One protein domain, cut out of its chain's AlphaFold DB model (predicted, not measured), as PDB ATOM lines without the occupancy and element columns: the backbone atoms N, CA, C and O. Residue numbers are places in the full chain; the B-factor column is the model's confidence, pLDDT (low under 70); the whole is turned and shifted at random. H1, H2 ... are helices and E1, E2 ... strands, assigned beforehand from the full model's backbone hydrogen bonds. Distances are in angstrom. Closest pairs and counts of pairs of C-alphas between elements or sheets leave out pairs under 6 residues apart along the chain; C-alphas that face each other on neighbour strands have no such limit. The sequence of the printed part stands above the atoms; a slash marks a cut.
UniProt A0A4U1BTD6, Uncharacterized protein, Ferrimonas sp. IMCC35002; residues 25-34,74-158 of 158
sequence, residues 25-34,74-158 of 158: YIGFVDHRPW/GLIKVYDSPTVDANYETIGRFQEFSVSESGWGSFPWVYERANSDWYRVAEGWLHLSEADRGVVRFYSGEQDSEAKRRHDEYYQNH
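AT A GLANCE: This is residues 25 to 34 and 74 to 158 of the 158 residues of an uncharacterized protein of Ferrimonas sp. IMCC35002 (UniProt A0A4U1BTD6). A small, strongly twisted sheet of four short strands, E3, E2, E5 and E4, makes one end of a rod, and the single longer helix H2 makes the other end. Between them lies a two-stranded ribbon, E1 with E6, and the long unnamed stretch of residues 92 to 117 runs from the sheet toward the H2 end and folds back to the sheet. The printed part has 95 residues with six named strands and two named helices, in the order E1, E2, E3, E4, E5, H1, E6, H2; both sheets are antiparallel. The class is mixed, helices and strands, with 42 residues, under half, in named elements. The whole is only just compact, close to loose, with a radius of gyration of the C-alphas of 14.8 A and spans of 51 by 22 by 22 A.

HOW THE PARTS SIT: In the larger sheet the inner strands E2, residues 76 to 79, and E5, residues 124 to 127, are antiparallel neighbours at 117 degrees, with N 79 and O 125 2.8 A apart, within hydrogen-bond range. Edge strand E3, residues 88 to 91, forms a hairpin with E2; N 78 and O 89 are 2.9 A apart. Edge strand E4, residues 118 to 121, forms a hairpin with E5, with N 126 and O 119 at 2.8 A. Residues 112 to 113 pair briefly with residues 119 to 120 of E4, antiparallel. E1, residues 25 to 28, is near E4 and is the antiparallel neighbour of E6, residues 136 to 140, at 136 degrees; N 137 and O 27 are 2.8 A apart. H1, residues 130 to 133, and H2, residues 145 to 157, are not on the larger sheet and are apart from each other. Every O i to N i+4 pair of H2 is within hydrogen-bond range; H1 is too short for such a pair.

IN THESE COORDINATES: E2 and E4 are each 9.8 A long from first to last C-alpha, E3 is 9.6 A and E5 is 10.1 A. E1, 9.8 A, begins at C-alpha 25 (177.584, 191.633, 231.845). H1 is 5.2 A and E6 is 13.1 A. H2, 18.3 A, runs from C-alpha 145 (171.566, 188.019, 242.732) to C-alpha 157 (175.960, 183.156, 259.804).

THE WHOLE: The two C-alphas farthest apart, those of Asp 85 and Asn 157, are 51.5 A apart. Residues 35 to 73 are not printed, and C-alphas 34 and 74 are 19.1 A apart across this cut. The link E3 to E4, 26 residues, is long. Mean pLDDT of the printed part is 78.0; 32 residues are under 70, among them residues 29 to 34 and 91 to 105.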
ATOM      1  N   TYR A  25     176.256 191.463 231.254       89.12
ATOM      2  CA  TYR A  25     177.584 191.633 231.845       89.12
ATOM      3  C   TYR A  25     178.604 190.695 231.188       89.12
ATOM      4  O   TYR A  25     178.228 189.699 230.564       89.12
ATOM      5  N   ILE A  26     179.898 190.998 231.328       85.19
ATOM      6  CA  ILE A  26     180.984 190.094 230.911       85.19
ATOM      7  C   ILE A  26     181.448 189.275 232.115       85.19
ATOM      8  O   ILE A  26     182.190 189.769 232.958       85.19
ATOM      9  N   GLY A  27     181.004 188.020 232.196       76.31
ATOM     10  CA  GLY A  27     181.309 187.104 233.300       76.31
ATOM     11  C   GLY A  27     182.197 185.936 232.883       76.31
ATOM     12  O   GLY A  27     182.442 185.720 231.697       76.31
ATOM     13  N   PHE A  28     182.646 185.132 233.848       71.75
ATOM     14  CA  PHE A  28     183.380 183.901 233.546       71.75
ATOM     15  C   PHE A  28     182.525 182.877 232.815       71.75
ATOM     16  O   PHE A  28     181.369 182.652 233.167       71.75
ATOM     17  N   VAL A  29     183.157 182.191 231.866       68.00
ATOM     18  CA  VAL A  29     182.649 180.977 231.224       68.00
ATOM     19  C   VAL A  29     182.106 179.997 232.283       68.00
ATOM     20  O   VAL A  29     182.689 179.804 233.349       68.00
ATOM     21  N   ASP A  30     180.963 179.383 231.964       67.94
ATOM     22  CA  ASP A  30     180.209 178.424 232.789       67.94
ATOM     23  C   ASP A  30     179.603 178.997 234.074       67.94
ATOM     24  O   ASP A  30     179.345 178.253 235.016       67.94
ATOM     25  N   HIS A  31     179.352 180.312 234.109       55.38
ATOM     26  CA  HIS A  31     178.744 180.996 235.257       55.38
ATOM     27  C   HIS A  31     179.499 180.741 236.562       55.38
ATOM     28  O   HIS A  31     178.900 180.766 237.637       55.38
ATOM     29  N   ARG A  32     180.806 180.455 236.479       54.59
ATOM     30  CA  ARG A  32     181.601 180.181 237.672       54.59
ATOM     31  C   ARG A  32     181.505 181.408 238.577       54.59
ATOM     32  O   ARG A  32     181.910 182.490 238.140       54.59
ATOM     33  N   PRO A  33     180.935 181.264 239.787       49.12
ATOM     34  CA  PRO A  33     180.746 182.403 240.658       49.12
ATOM     35  C   PRO A  33     182.115 182.976 241.000       49.12
ATOM     36  O   PRO A  33     183.041 182.249 241.362       49.12
ATOM     37  N   TRP A  34     182.236 184.294 240.885       53.53
ATOM     38  CA  TRP A  34     183.387 185.037 241.387       53.53
ATOM     39  C   TRP A  34     183.191 185.323 242.882       53.53
ATOM     40  O   TRP A  34     183.177 186.462 243.339       53.53
ATOM     41  N   GLY A  74     197.428 191.781 232.057       51.25
ATOM     42  CA  GLY A  74     197.407 192.373 230.734       51.25
ATOM     43  C   GLY A  74     196.531 193.613 230.805       51.25
ATOM     44  O   GLY A  74     195.386 193.569 231.241       51.25
ATOM     45  N   LEU A  75     197.144 194.727 230.469       63.34
ATOM     46  CA  LEU A  75     196.526 196.026 230.368       63.34
ATOM     47  C   LEU A  75     195.386 195.919 229.319       63.34
ATOM     48  O   LEU A  75     195.637 195.512 228.183       63.34
ATOM     49  N   ILE A  76     194.135 196.186 229.714       73.81
ATOM     50  CA  ILE A  76     192.942 195.972 228.875       73.81
ATOM     51  C   ILE A  76     192.775 197.164 227.943       73.81
ATOM     52  O   ILE A  76     192.756 198.304 228.402       73.81
ATOM     53  N   LYS A  77     192.614 196.906 226.645       81.88
ATOM     54  CA  LYS A  77     192.321 197.955 225.667       81.88
ATOM     55  C   LYS A  77     190.833 198.275 225.657       81.88
ATOM     56  O   LYS A  77     190.016 197.376 225.455       81.88
ATOM     57  N   VAL A  78     190.513 199.550 225.823       86.25
ATOM     58  CA  VAL A  78     189.161 200.088 225.696       86.25
ATOM     59  C   VAL A  78     189.172 201.131 224.593       86.25
ATOM     60  O   VAL A  78     189.950 202.078 224.636       86.25
ATOM     61  N   TYR A  79     188.357 200.904 223.574       93.56
ATOM     62  CA  TYR A  79     188.346 201.651 222.326       93.56
ATOM     63  C   TYR A  79     187.237 202.704 222.330       93.56
ATOM     64  O   TYR A  79     186.162 202.492 222.894       93.56
ATOM     65  N   ASP A  80     187.448 203.803 221.611       96.44
ATOM     66  CA  ASP A  80     186.432 204.856 221.469       96.44
ATOM     67  C   ASP A  80     185.260 204.420 220.569       96.44
ATOM     68  O   ASP A  80     184.152 204.955 220.650       96.44
ATOM     69  N   SER A  81     185.485 203.432 219.697       96.19
ATOM     70  CA  SER A  81     184.478 202.880 218.781       96.19
ATOM     71  C   SER A  81     184.724 201.387 218.507       96.19
ATOM     72  O   SER A  81     185.846 200.917 218.707       96.19
ATOM     73  N   PRO A  82     183.709 200.613 218.062       96.19
ATOM     74  CA  PRO A  82     183.797 199.158 217.920       96.19
ATOM     75  C   PRO A  82     184.506 198.727 216.626       96.19
ATOM     76  O   PRO A  82     183.947 198.026 215.782       96.19
ATOM     77  N   THR A  83     185.743 199.180 216.452       93.62
ATOM     78  CA  THR A  83     186.613 198.810 215.337       93.62
ATOM     79  C   THR A  83     188.059 198.719 215.809       93.62
ATOM     80  O   THR A  83     188.493 199.464 216.683       93.62
ATOM     81  N   VAL A  84     188.819 197.797 215.219       87.25
ATOM     82  CA  VAL A  84     190.224 197.547 215.581       87.25
ATOM     83  C   VAL A  84     191.145 198.729 215.268       87.25
ATOM     84  O   VAL A  84     192.201 198.848 215.884       87.25
ATOM     85  N   ASP A  85     190.728 199.605 214.351       93.44
ATOM     86  CA  ASP A  85     191.472 200.801 213.941       93.44
ATOM     87  C   ASP A  85     191.184 202.021 214.833       93.44
ATOM     88  O   ASP A  85     191.745 203.097 214.619       93.44
ATOM     89  N   ALA A  86     190.282 201.891 215.810       94.19
ATOM     90  CA  ALA A  86     189.945 202.981 216.711       94.19
ATOM     91  C   ALA A  86     191.102 203.293 217.665       94.19
ATOM     92  O   ALA A  86     191.873 202.414 218.065       94.19
ATOM     93  N   ASN A  87     191.165 204.553 218.098       97.00
ATOM     94  CA  ASN A  87     191.964 204.906 219.261       97.00
ATOM     95  C   ASN A  87     191.482 204.105 220.473       97.00
ATOM     96  O   ASN A  87     190.295 203.778 220.595       97.00
ATOM     97  N   TYR A  88     192.425 203.788 221.351       92.25
ATOM     98  CA  TYR A  88     192.139 203.081 222.582       92.25
ATOM     99  C   TYR A  88     192.966 203.631 223.728       92.25
ATOM    100  O   TYR A  88     194.125 204.026 223.568       92.25
ATOM    101  N   GLU A  89     192.371 203.558 224.904       88.44
ATOM    102  CA  GLU A  89     193.071 203.670 226.164       88.44
ATOM    103  C   GLU A  89     193.332 202.286 226.730       88.44
ATOM    104  O   GLU A  89     192.742 201.278 226.333       88.44
ATOM    105  N   THR A  90     194.281 202.229 227.651       79.94
ATOM    106  CA  THR A  90     194.674 200.977 228.265       79.94
ATOM    107  C   THR A  90     194.494 201.072 229.766       79.94
ATOM    108  O   THR A  90     195.181 201.847 230.428       79.94
ATOM    109  N   ILE A  91     193.572 200.279 230.304       65.94
ATOM    110  CA  ILE A  91     193.180 200.335 231.711       65.94
ATOM    111  C   ILE A  91     193.619 199.077 232.455       65.94
ATOM    112  O   ILE A  91     193.665 197.975 231.907       65.94
ATOM    113  N   GLY A  92     193.946 199.237 233.736       63.00
ATOM    114  CA  GLY A  92     194.278 198.108 234.609       63.00
ATOM    115  C   GLY A  92     193.051 197.403 235.193       63.00
ATOM    116  O   GLY A  92     193.175 196.281 235.680       63.00
ATOM    117  N   ARG A  93     191.886 198.068 235.192       66.56
ATOM    118  CA  ARG A  93     190.647 197.596 235.822       66.56
ATOM    119  C   ARG A  93     189.444 198.417 235.331       66.56
ATOM    120  O   ARG A  93     189.568 199.634 235.244       66.56
ATOM    121  N   PHE A  94     188.299 197.772 235.091       67.44
ATOM    122  CA  PHE A  94     187.011 198.461 234.910       67.44
ATOM    123  C   PHE A  94     186.513 199.056 236.242       67.44
ATOM    124  O   PHE A  94     186.590 198.412 237.288       67.44
ATOM    125  N   GLN A  95     185.985 200.272 236.202       68.38
ATOM    126  CA  GLN A  95     185.342 200.996 237.299       68.38
ATOM    127  C   GLN A  95     184.152 200.220 237.875       68.38
ATOM    128  O   GLN A  95     183.936 200.234 239.083       68.38
ATOM    129  N   GLU A  96     183.421 199.487 237.035       68.31
ATOM    130  CA  GLU A  96     182.237 198.715 237.433       68.31
ATOM    131  C   GLU A  96     182.559 197.432 238.226       68.31
ATOM    132  O   GLU A  96     181.660 196.776 238.760       68.31
ATOM    133  N   PHE A  97     183.843 197.066 238.341       66.94
ATOM    134  CA  PHE A  97     184.267 195.974 239.215       66.94
ATOM    135  C   PHE A  97     184.174 196.388 240.684       66.94
ATOM    136  O   PHE A  97     185.048 197.094 241.199       66.94
ATOM    137  N   SER A  98     183.202 195.831 241.397       63.44
ATOM    138  CA  SER A  98     183.064 195.952 242.848       63.44
ATOM    139  C   SER A  98     183.241 194.596 243.523       63.44
ATOM    140  O   SER A  98     183.098 193.553 242.888       63.44
ATOM    141  N   VAL A  99     183.586 194.608 244.807       63.25
ATOM    142  CA  VAL A  99     183.595 193.419 245.665       63.25
ATOM    143  C   VAL A  99     182.900 193.812 246.963       63.25
ATOM    144  O   VAL A  99     183.233 194.850 247.534       63.25
ATOM    145  N   SER A 100     181.901 193.042 247.393       62.72
ATOM    146  CA  SER A 100     181.227 193.255 248.675       62.72
ATOM    147  C   SER A 100     182.122 192.849 249.845       62.72
ATOM    148  O   SER A 100     183.123 192.160 249.672       62.72
ATOM    149  N   GLU A 101     181.719 193.209 251.062       60.75
ATOM    150  CA  GLU A 101     182.400 192.774 252.292       60.75
ATOM    151  C   GLU A 101     182.462 191.250 252.427       60.75
ATOM    152  O   GLU A 101     183.440 190.714 252.932       60.75
ATOM    153  N   SER A 102     181.460 190.544 251.896       59.00
ATOM    154  CA  SER A 102     181.469 189.085 251.824       59.00
ATOM    155  C   SER A 102     182.494 188.530 250.817       59.00
ATOM    156  O   SER A 102     182.654 187.329 250.684       59.00
ATOM    157  N   GLY A 103     183.196 189.358 250.045       58.25
ATOM    158  CA  GLY A 103     184.081 188.872 248.985       58.25
ATOM    159  C   GLY A 103     183.339 188.427 247.720       58.25
ATOM    160  O   GLY A 103     183.949 187.814 246.842       58.25
ATOM    161  N   TRP A 104     182.045 188.751 247.589       65.81
ATOM    162  CA  TRP A 104     181.307 188.568 246.341       65.81
ATOM    163  C   TRP A 104     181.660 189.686 245.365       65.81
ATOM    164  O   TRP A 104     181.396 190.861 245.628       65.81
ATOM    165  N   GLY A 105     182.231 189.331 244.221       67.75
ATOM    166  CA  GLY A 105     182.573 190.297 243.187       67.75
ATOM    167  C   GLY A 105     181.477 190.517 242.138       67.75
ATOM    168  O   GLY A 105     180.676 189.625 241.859       67.75
ATOM    169  N   SER A 106     181.453 191.707 241.531       71.69
ATOM    170  CA  SER A 106     180.593 192.053 240.391       71.69
ATOM    171  C   SER A 106     181.382 192.188 239.094       71.69
ATOM    172  O   SER A 106     182.457 192.769 239.075       71.69
ATOM    173  N   PHE A 107     180.826 191.724 237.986       78.00
ATOM    174  CA  PHE A 107     181.391 191.893 236.648       78.00
ATOM    175  C   PHE A 107     181.021 193.242 236.007       78.00
ATOM    176  O   PHE A 107     180.018 193.832 236.422       78.00
ATOM    177  N   PRO A 108     181.777 193.720 234.994       82.44
ATOM    178  CA  PRO A 108     181.435 194.927 234.250       82.44
ATOM    179  C   PRO A 108     180.133 194.728 233.481       82.44
ATOM    180  O   PRO A 108     179.895 193.659 232.896       82.44
ATOM    181  N   TRP A 109     179.303 195.764 233.478       91.00
ATOM    182  CA  TRP A 109     178.054 195.745 232.742       91.00
ATOM    183  C   TRP A 109     178.306 196.033 231.268       91.00
ATOM    184  O   TRP A 109     179.240 196.715 230.864       91.00
ATOM    185  N   VAL A 110     177.437 195.476 230.442       93.81
ATOM    186  CA  VAL A 110     177.388 195.727 229.013       93.81
ATOM    187  C   VAL A 110     176.128 196.516 228.735       93.81
ATOM    188  O   VAL A 110     175.024 196.082 229.064       93.81
ATOM    189  N   TYR A 111     176.303 197.656 228.084       95.62
ATOM    190  CA  TYR A 111     175.240 198.579 227.706       95.62
ATOM    191  C   TYR A 111     174.830 198.417 226.245       95.62
ATOM    192  O   TYR A 111     173.680 198.654 225.887       95.62
ATOM    193  N   GLU A 112     175.761 197.985 225.395       95.81
ATOM    194  CA  GLU A 112     175.556 197.890 223.952       95.81
ATOM    195  C   GLU A 112     176.422 196.780 223.345       95.81
ATOM    196  O   GLU A 112     177.477 196.425 223.878       95.81
ATOM    197  N   ARG A 113     175.983 196.237 222.207       95.00
ATOM    198  CA  ARG A 113     176.739 195.278 221.396       95.00
ATOM    199  C   ARG A 113     176.737 195.731 219.946       95.00
ATOM    200  O   ARG A 113     175.669 195.960 219.391       95.00
ATOM    201  N   ALA A 114     177.914 195.782 219.329       92.31
ATOM    202  CA  ALA A 114     178.025 196.070 217.899       92.31
ATOM    203  C   ALA A 114     178.009 194.784 217.051       92.31
ATOM    204  O   ALA A 114     177.455 194.766 215.956       92.31
ATOM    205  N   ASN A 115     178.597 193.694 217.557       87.44
ATOM    206  CA  ASN A 115     178.597 192.366 216.929       87.44
ATOM    207  C   ASN A 115     178.898 191.265 217.978       87.44
ATOM    208  O   ASN A 115     178.577 191.427 219.160       87.44
ATOM    209  N   SER A 116     179.430 190.107 217.564       81.81
ATOM    210  CA  SER A 116     179.728 188.999 218.482       81.81
ATOM    211  C   SER A 116     180.865 189.298 219.453       81.81
ATOM    212  O   SER A 116     180.883 188.686 220.513       81.81
ATOM    213  N   ASP A 117     181.759 190.229 219.118       88.75
ATOM    214  CA  ASP A 117     183.047 190.371 219.802       88.75
ATOM    215  C   ASP A 117     183.223 191.758 220.444       88.75
ATOM    216  O   ASP A 117     184.109 191.935 221.276       88.75
ATOM    217  N   TRP A 118     182.365 192.724 220.100       94.88
ATOM    218  CA  TRP A 118     182.423 194.106 220.584       94.88
ATOM    219  C   TRP A 118     181.292 194.450 221.560       94.88
ATOM    220  O   TRP A 118     180.106 194.341 221.222       94.88
ATOM    221  N   TYR A 119     181.675 194.948 222.736       94.44
ATOM    222  CA  TYR A 119     180.797 195.229 223.873       94.44
ATOM    223  C   TYR A 119     181.076 196.612 224.447       94.44
ATOM    224  O   TYR A 119     182.223 196.938 224.731       94.44
ATOM    225  N   ARG A 120     180.042 197.421 224.658       96.12
ATOM    226  CA  ARG A 120     180.186 198.723 225.312       96.12
ATOM    227  C   ARG A 120     180.032 198.576 226.821       96.12
ATOM    228  O   ARG A 120     178.959 198.182 227.277       96.12
ATOM    229  N   VAL A 121     181.087 198.905 227.557       91.69
ATOM    230  CA  VAL A 121     181.147 199.009 229.026       91.69
ATOM    231  C   VAL A 121     181.194 200.488 229.432       91.69
ATOM    232  O   VAL A 121     181.220 201.357 228.552       91.69
ATOM    233  N   ALA A 122     181.195 200.807 230.729       88.88
ATOM    234  CA  ALA A 122     181.215 202.202 231.187       88.88
ATOM    235  C   ALA A 122     182.425 203.006 230.661       88.88
ATOM    236  O   ALA A 122     182.306 204.197 230.382       88.88
ATOM    237  N   GLU A 123     183.574 202.353 230.484       85.75
ATOM    238  CA  GLU A 123     184.832 202.970 230.053       85.75
ATOM    239  C   GLU A 123     184.941 203.144 228.533       85.75
ATOM    240  O   GLU A 123     185.812 203.876 228.073       85.75
ATOM    241  N   GLY A 124     184.101 202.465 227.742       92.25
ATOM    242  CA  GLY A 124     184.161 202.482 226.279       92.25
ATOM    243  C   GLY A 124     183.911 201.111 225.652       92.25
ATOM    244  O   GLY A 124     183.182 200.283 226.197       92.25
ATOM    245  N   TRP A 125     184.480 200.862 224.473       95.06
ATOM    246  CA  TRP A 125     184.283 199.615 223.735       95.06
ATOM    247  C   TRP A 125     185.355 198.581 224.057       95.06
ATOM    248  O   TRP A 125     186.543 198.800 223.852       95.06
ATOM    249  N   LEU A 126     184.925 197.411 224.506       91.25
ATOM    250  CA  LEU A 126     185.750 196.238 224.728       91.25
ATOM    251  C   LEU A 126     185.618 195.280 223.543       91.25
ATOM    252  O   LEU A 126     184.507 194.912 223.157       91.25
ATOM    253  N   HIS A 127     186.753 194.829 223.018       89.94
ATOM    254  CA  HIS A 127     186.810 193.714 222.079       89.94
ATOM    255  C   HIS A 127     187.274 192.451 222.799       89.94
ATOM    256  O   HIS A 127     188.379 192.431 223.343       89.94
ATOM    257  N   LEU A 128     186.465 191.395 222.777       83.19
ATOM    258  CA  LEU A 128     186.866 190.080 223.269       83.19
ATOM    259  C   LEU A 128     187.480 189.279 222.124       83.19
ATOM    260  O   LEU A 128     186.762 188.850 221.221       83.19
ATOM    261  N   SER A 129     188.791 189.038 222.173       76.81
ATOM    262  CA  SER A 129     189.472 188.126 221.251       76.81
ATOM    263  C   SER A 129     189.014 186.673 221.443       76.81
ATOM    264  O   SER A 129     188.338 186.331 222.413       76.81
ATOM    265  N   GLU A 130     189.418 185.777 220.540       74.88
ATOM    266  CA  GLU A 130     189.152 184.341 220.695       74.88
ATOM    267  C   GLU A 130     189.706 183.783 222.016       74.88
ATOM    268  O   GLU A 130     189.025 183.013 222.695       74.88
ATOM    269  N   ALA A 131     190.899 184.229 222.420       69.06
ATOM    270  CA  ALA A 131     191.497 183.844 223.693       69.06
ATOM    271  C   ALA A 131     190.670 184.351 224.886       69.06
ATOM    272  O   ALA A 131     190.439 183.596 225.832       69.06
ATOM    273  N   ASP A 132     190.165 185.587 224.817       69.69
ATOM    274  CA  ASP A 132     189.327 186.162 225.875       69.69
ATOM    275  C   ASP A 132     188.016 185.389 226.018       69.69
ATOM    276  O   ASP A 132     187.598 185.075 227.133       69.69
ATOM    277  N   ARG A 133     187.400 184.992 224.898       72.44
ATOM    278  CA  ARG A 133     186.148 184.216 224.882       72.44
ATOM    279  C   ARG A 133     186.281 182.811 225.474       72.44
ATOM    280  O   ARG A 133     185.284 182.220 225.890       72.44
ATOM    281  N   GLY A 134     187.501 182.280 225.548       67.44
ATOM    282  CA  GLY A 134     187.798 181.047 226.278       67.44
ATOM    283  C   GLY A 134     187.710 181.196 227.801       67.44
ATOM    284  O   GLY A 134     187.639 180.191 228.507       67.44
ATOM    285  N   VAL A 135     187.701 182.430 228.316       60.31
ATOM    286  CA  VAL A 135     187.729 182.720 229.757       60.31
ATOM    287  C   VAL A 135     186.490 183.478 230.215       60.31
ATOM    288  O   VAL A 135     185.900 183.136 231.242       60.31
ATOM    289  N   VAL A 136     186.067 184.477 229.448       72.19
ATOM    290  CA  VAL A 136     184.903 185.310 229.739       72.19
ATOM    291  C   VAL A 136     183.903 185.268 228.595       72.19
ATOM    292  O   VAL A 136     184.259 185.074 227.438       72.19
ATOM    293  N   ARG A 137     182.626 185.459 228.904       80.81
ATOM    294  CA  ARG A 137     181.579 185.599 227.896       80.81
ATOM    295  C   ARG A 137     180.541 186.611 228.346       80.81
ATOM    296  O   ARG A 137     180.391 186.903 229.531       80.81
ATOM    297  N   PHE A 138     179.800 187.114 227.375       89.44
ATOM    298  CA  PHE A 138     178.626 187.919 227.647       89.44
ATOM    299  C   PHE A 138     177.480 187.061 228.184       89.44
ATOM    300  O   PHE A 138     177.152 186.016 227.616       89.44
ATOM    301  N   TYR A 139     176.840 187.563 229.232       88.19
ATOM    302  CA  TYR A 139     175.614 187.037 229.807       88.19
ATOM    303  C   TYR A 139     174.537 188.109 229.749       88.19
ATOM    304  O   TYR A 139     174.751 189.221 230.219       88.19
ATOM    305  N   SER A 140     173.383 187.786 229.171       91.81
ATOM    306  CA  SER A 140     172.239 188.698 229.141       91.81
ATOM    307  C   SER A 140     171.578 188.810 230.512       91.81
ATOM    308  O   SER A 140     171.412 187.797 231.192       91.81
ATOM    309  N   GLY A 141     171.093 190.004 230.846       90.00
ATOM    310  CA  GLY A 141     170.358 190.256 232.085       90.00
ATOM    311  C   GLY A 141     171.256 190.527 233.290       90.00
ATOM    312  O   GLY A 141     172.410 190.927 233.156       90.00
ATOM    313  N   GLU A 142     170.692 190.367 234.479       86.06
ATOM    314  CA  GLU A 142     171.374 190.693 235.729       86.06
ATOM    315  C   GLU A 142     172.345 189.587 236.159       86.06
ATOM    316  O   GLU A 142     172.200 188.414 235.804       86.06
ATOM    317  N   GLN A 143     173.356 189.975 236.934       82.06
ATOM    318  CA  GLN A 143     174.234 189.034 237.626       82.06
ATOM    319  C   GLN A 143     173.424 188.213 238.639       82.06
ATOM    320  O   GLN A 143     172.368 188.658 239.087       82.06
ATOM    321  N   ASP A 144     173.907 187.017 238.996       79.31
ATOM    322  CA  ASP A 144     173.180 186.063 239.847       79.31
ATOM    323  C   ASP A 144     172.997 186.592 241.285       79.31
ATOM    324  O   ASP A 144     173.791 186.334 242.194       79.31
ATOM    325  N   SER A 145     171.934 187.373 241.473       80.44
ATOM    326  CA  SER A 145     171.566 188.019 242.732       80.44
ATOM    327  C   SER A 145     171.172 187.012 243.807       80.44
ATOM    328  O   SER A 145     171.373 187.255 244.994       80.44
ATOM    329  N   GLU A 146     170.663 185.858 243.395       80.19
ATOM    330  CA  GLU A 146     170.215 184.787 244.271       80.19
ATOM    331  C   GLU A 146     171.412 183.975 244.795       80.19
ATOM    332  O   GLU A 146     171.484 183.674 245.987       80.19
ATOM    333  N   ALA A 147     172.422 183.709 243.961       73.19
ATOM    334  CA  ALA A 147     173.701 183.183 244.434       73.19
ATOM    335  C   ALA A 147     174.432 184.166 245.353       73.19
ATOM    336  O   ALA A 147     174.934 183.740 246.396       73.19
ATOM    337  N   LYS A 148     174.428 185.468 245.028       73.00
ATOM    338  CA  LYS A 148     174.957 186.502 245.924       73.00
ATOM    339  C   LYS A 148     174.248 186.478 247.277       73.00
ATOM    340  O   LYS A 148     174.913 186.452 248.306       73.00
ATOM    341  N   ARG A 149     172.911 186.445 247.286       80.25
ATOM    342  CA  ARG A 149     172.113 186.395 248.517       80.25
ATOM    343  C   ARG A 149     172.493 185.190 249.375       80.25
ATOM    344  O   ARG A 149     172.792 185.369 250.546       80.25
ATOM    345  N   ARG A 150     172.544 183.982 248.798       76.19
ATOM    346  CA  ARG A 150     172.950 182.769 249.536       76.19
ATOM    347  C   ARG A 150     174.366 182.867 250.098       76.19
ATOM    348  O   ARG A 150     174.626 182.388 251.195       76.19
ATOM    349  N   HIS A 151     175.281 183.458 249.339       68.81
ATOM    350  CA  HIS A 151     176.653 183.675 249.775       68.81
ATOM    351  C   HIS A 151     176.736 184.679 250.934       68.81
ATOM    352  O   HIS A 151     177.420 184.422 251.920       68.81
ATOM    353  N   ASP A 152     175.999 185.785 250.850       70.75
ATOM    354  CA  ASP A 152     175.922 186.776 251.923       70.75
ATOM    355  C   ASP A 152     175.252 186.203 253.178       70.75
ATOM    356  O   ASP A 152     175.705 186.461 254.287       70.75
ATOM    357  N   GLU A 153     174.211 185.385 253.023       74.50
ATOM    358  CA  GLU A 153     173.585 184.669 254.138       74.50
ATOM    359  C   GLU A 153     174.557 183.694 254.793       74.50
ATOM    360  O   GLU A 153     174.597 183.596 256.015       74.50
ATOM    361  N   TYR A 154     175.364 182.988 254.004       68.38
ATOM    362  CA  TYR A 154     176.396 182.119 254.550       68.38
ATOM    363  C   TYR A 154     177.409 182.917 255.382       68.38
ATOM    364  O   TYR A 154     177.642 182.553 256.533       68.38
ATOM    365  N   TYR A 155     177.921 184.023 254.829       65.12
ATOM    366  CA  TYR A 155     178.851 184.946 255.493       65.12
ATOM    367  C   TYR A 155     178.301 185.550 256.785       65.12
ATOM    368  O   TYR A 155     179.014 185.706 257.761       65.12
ATOM    369  N   GLN A 156     177.024 185.921 256.813       72.06
ATOM    370  CA  GLN A 156     176.433 186.523 258.010       72.06
ATOM    371  C   GLN A 156     176.264 185.517 259.156       72.06
ATOM    372  O   GLN A 156     176.144 185.924 260.309       72.06
ATOM    373  N   ASN A 157     176.222 184.222 258.841       66.06
ATOM    374  CA  ASN A 157     175.960 183.156 259.804       66.06
ATOM    375  C   ASN A 157     177.215 182.354 260.205       66.06
ATOM    376  O   ASN A 157     177.082 181.451 261.034       66.06
ATOM    377  N   HIS A 158     178.394 182.647 259.635       51.94
ATOM    378  CA  HIS A 158     179.662 181.943 259.886       51.94
ATOM    379  C   HIS A 158     180.836 182.921 259.917       51.94
ATOM    380  O   HIS A 158     181.726 182.719 260.772       51.94
TER     381      HIS A 158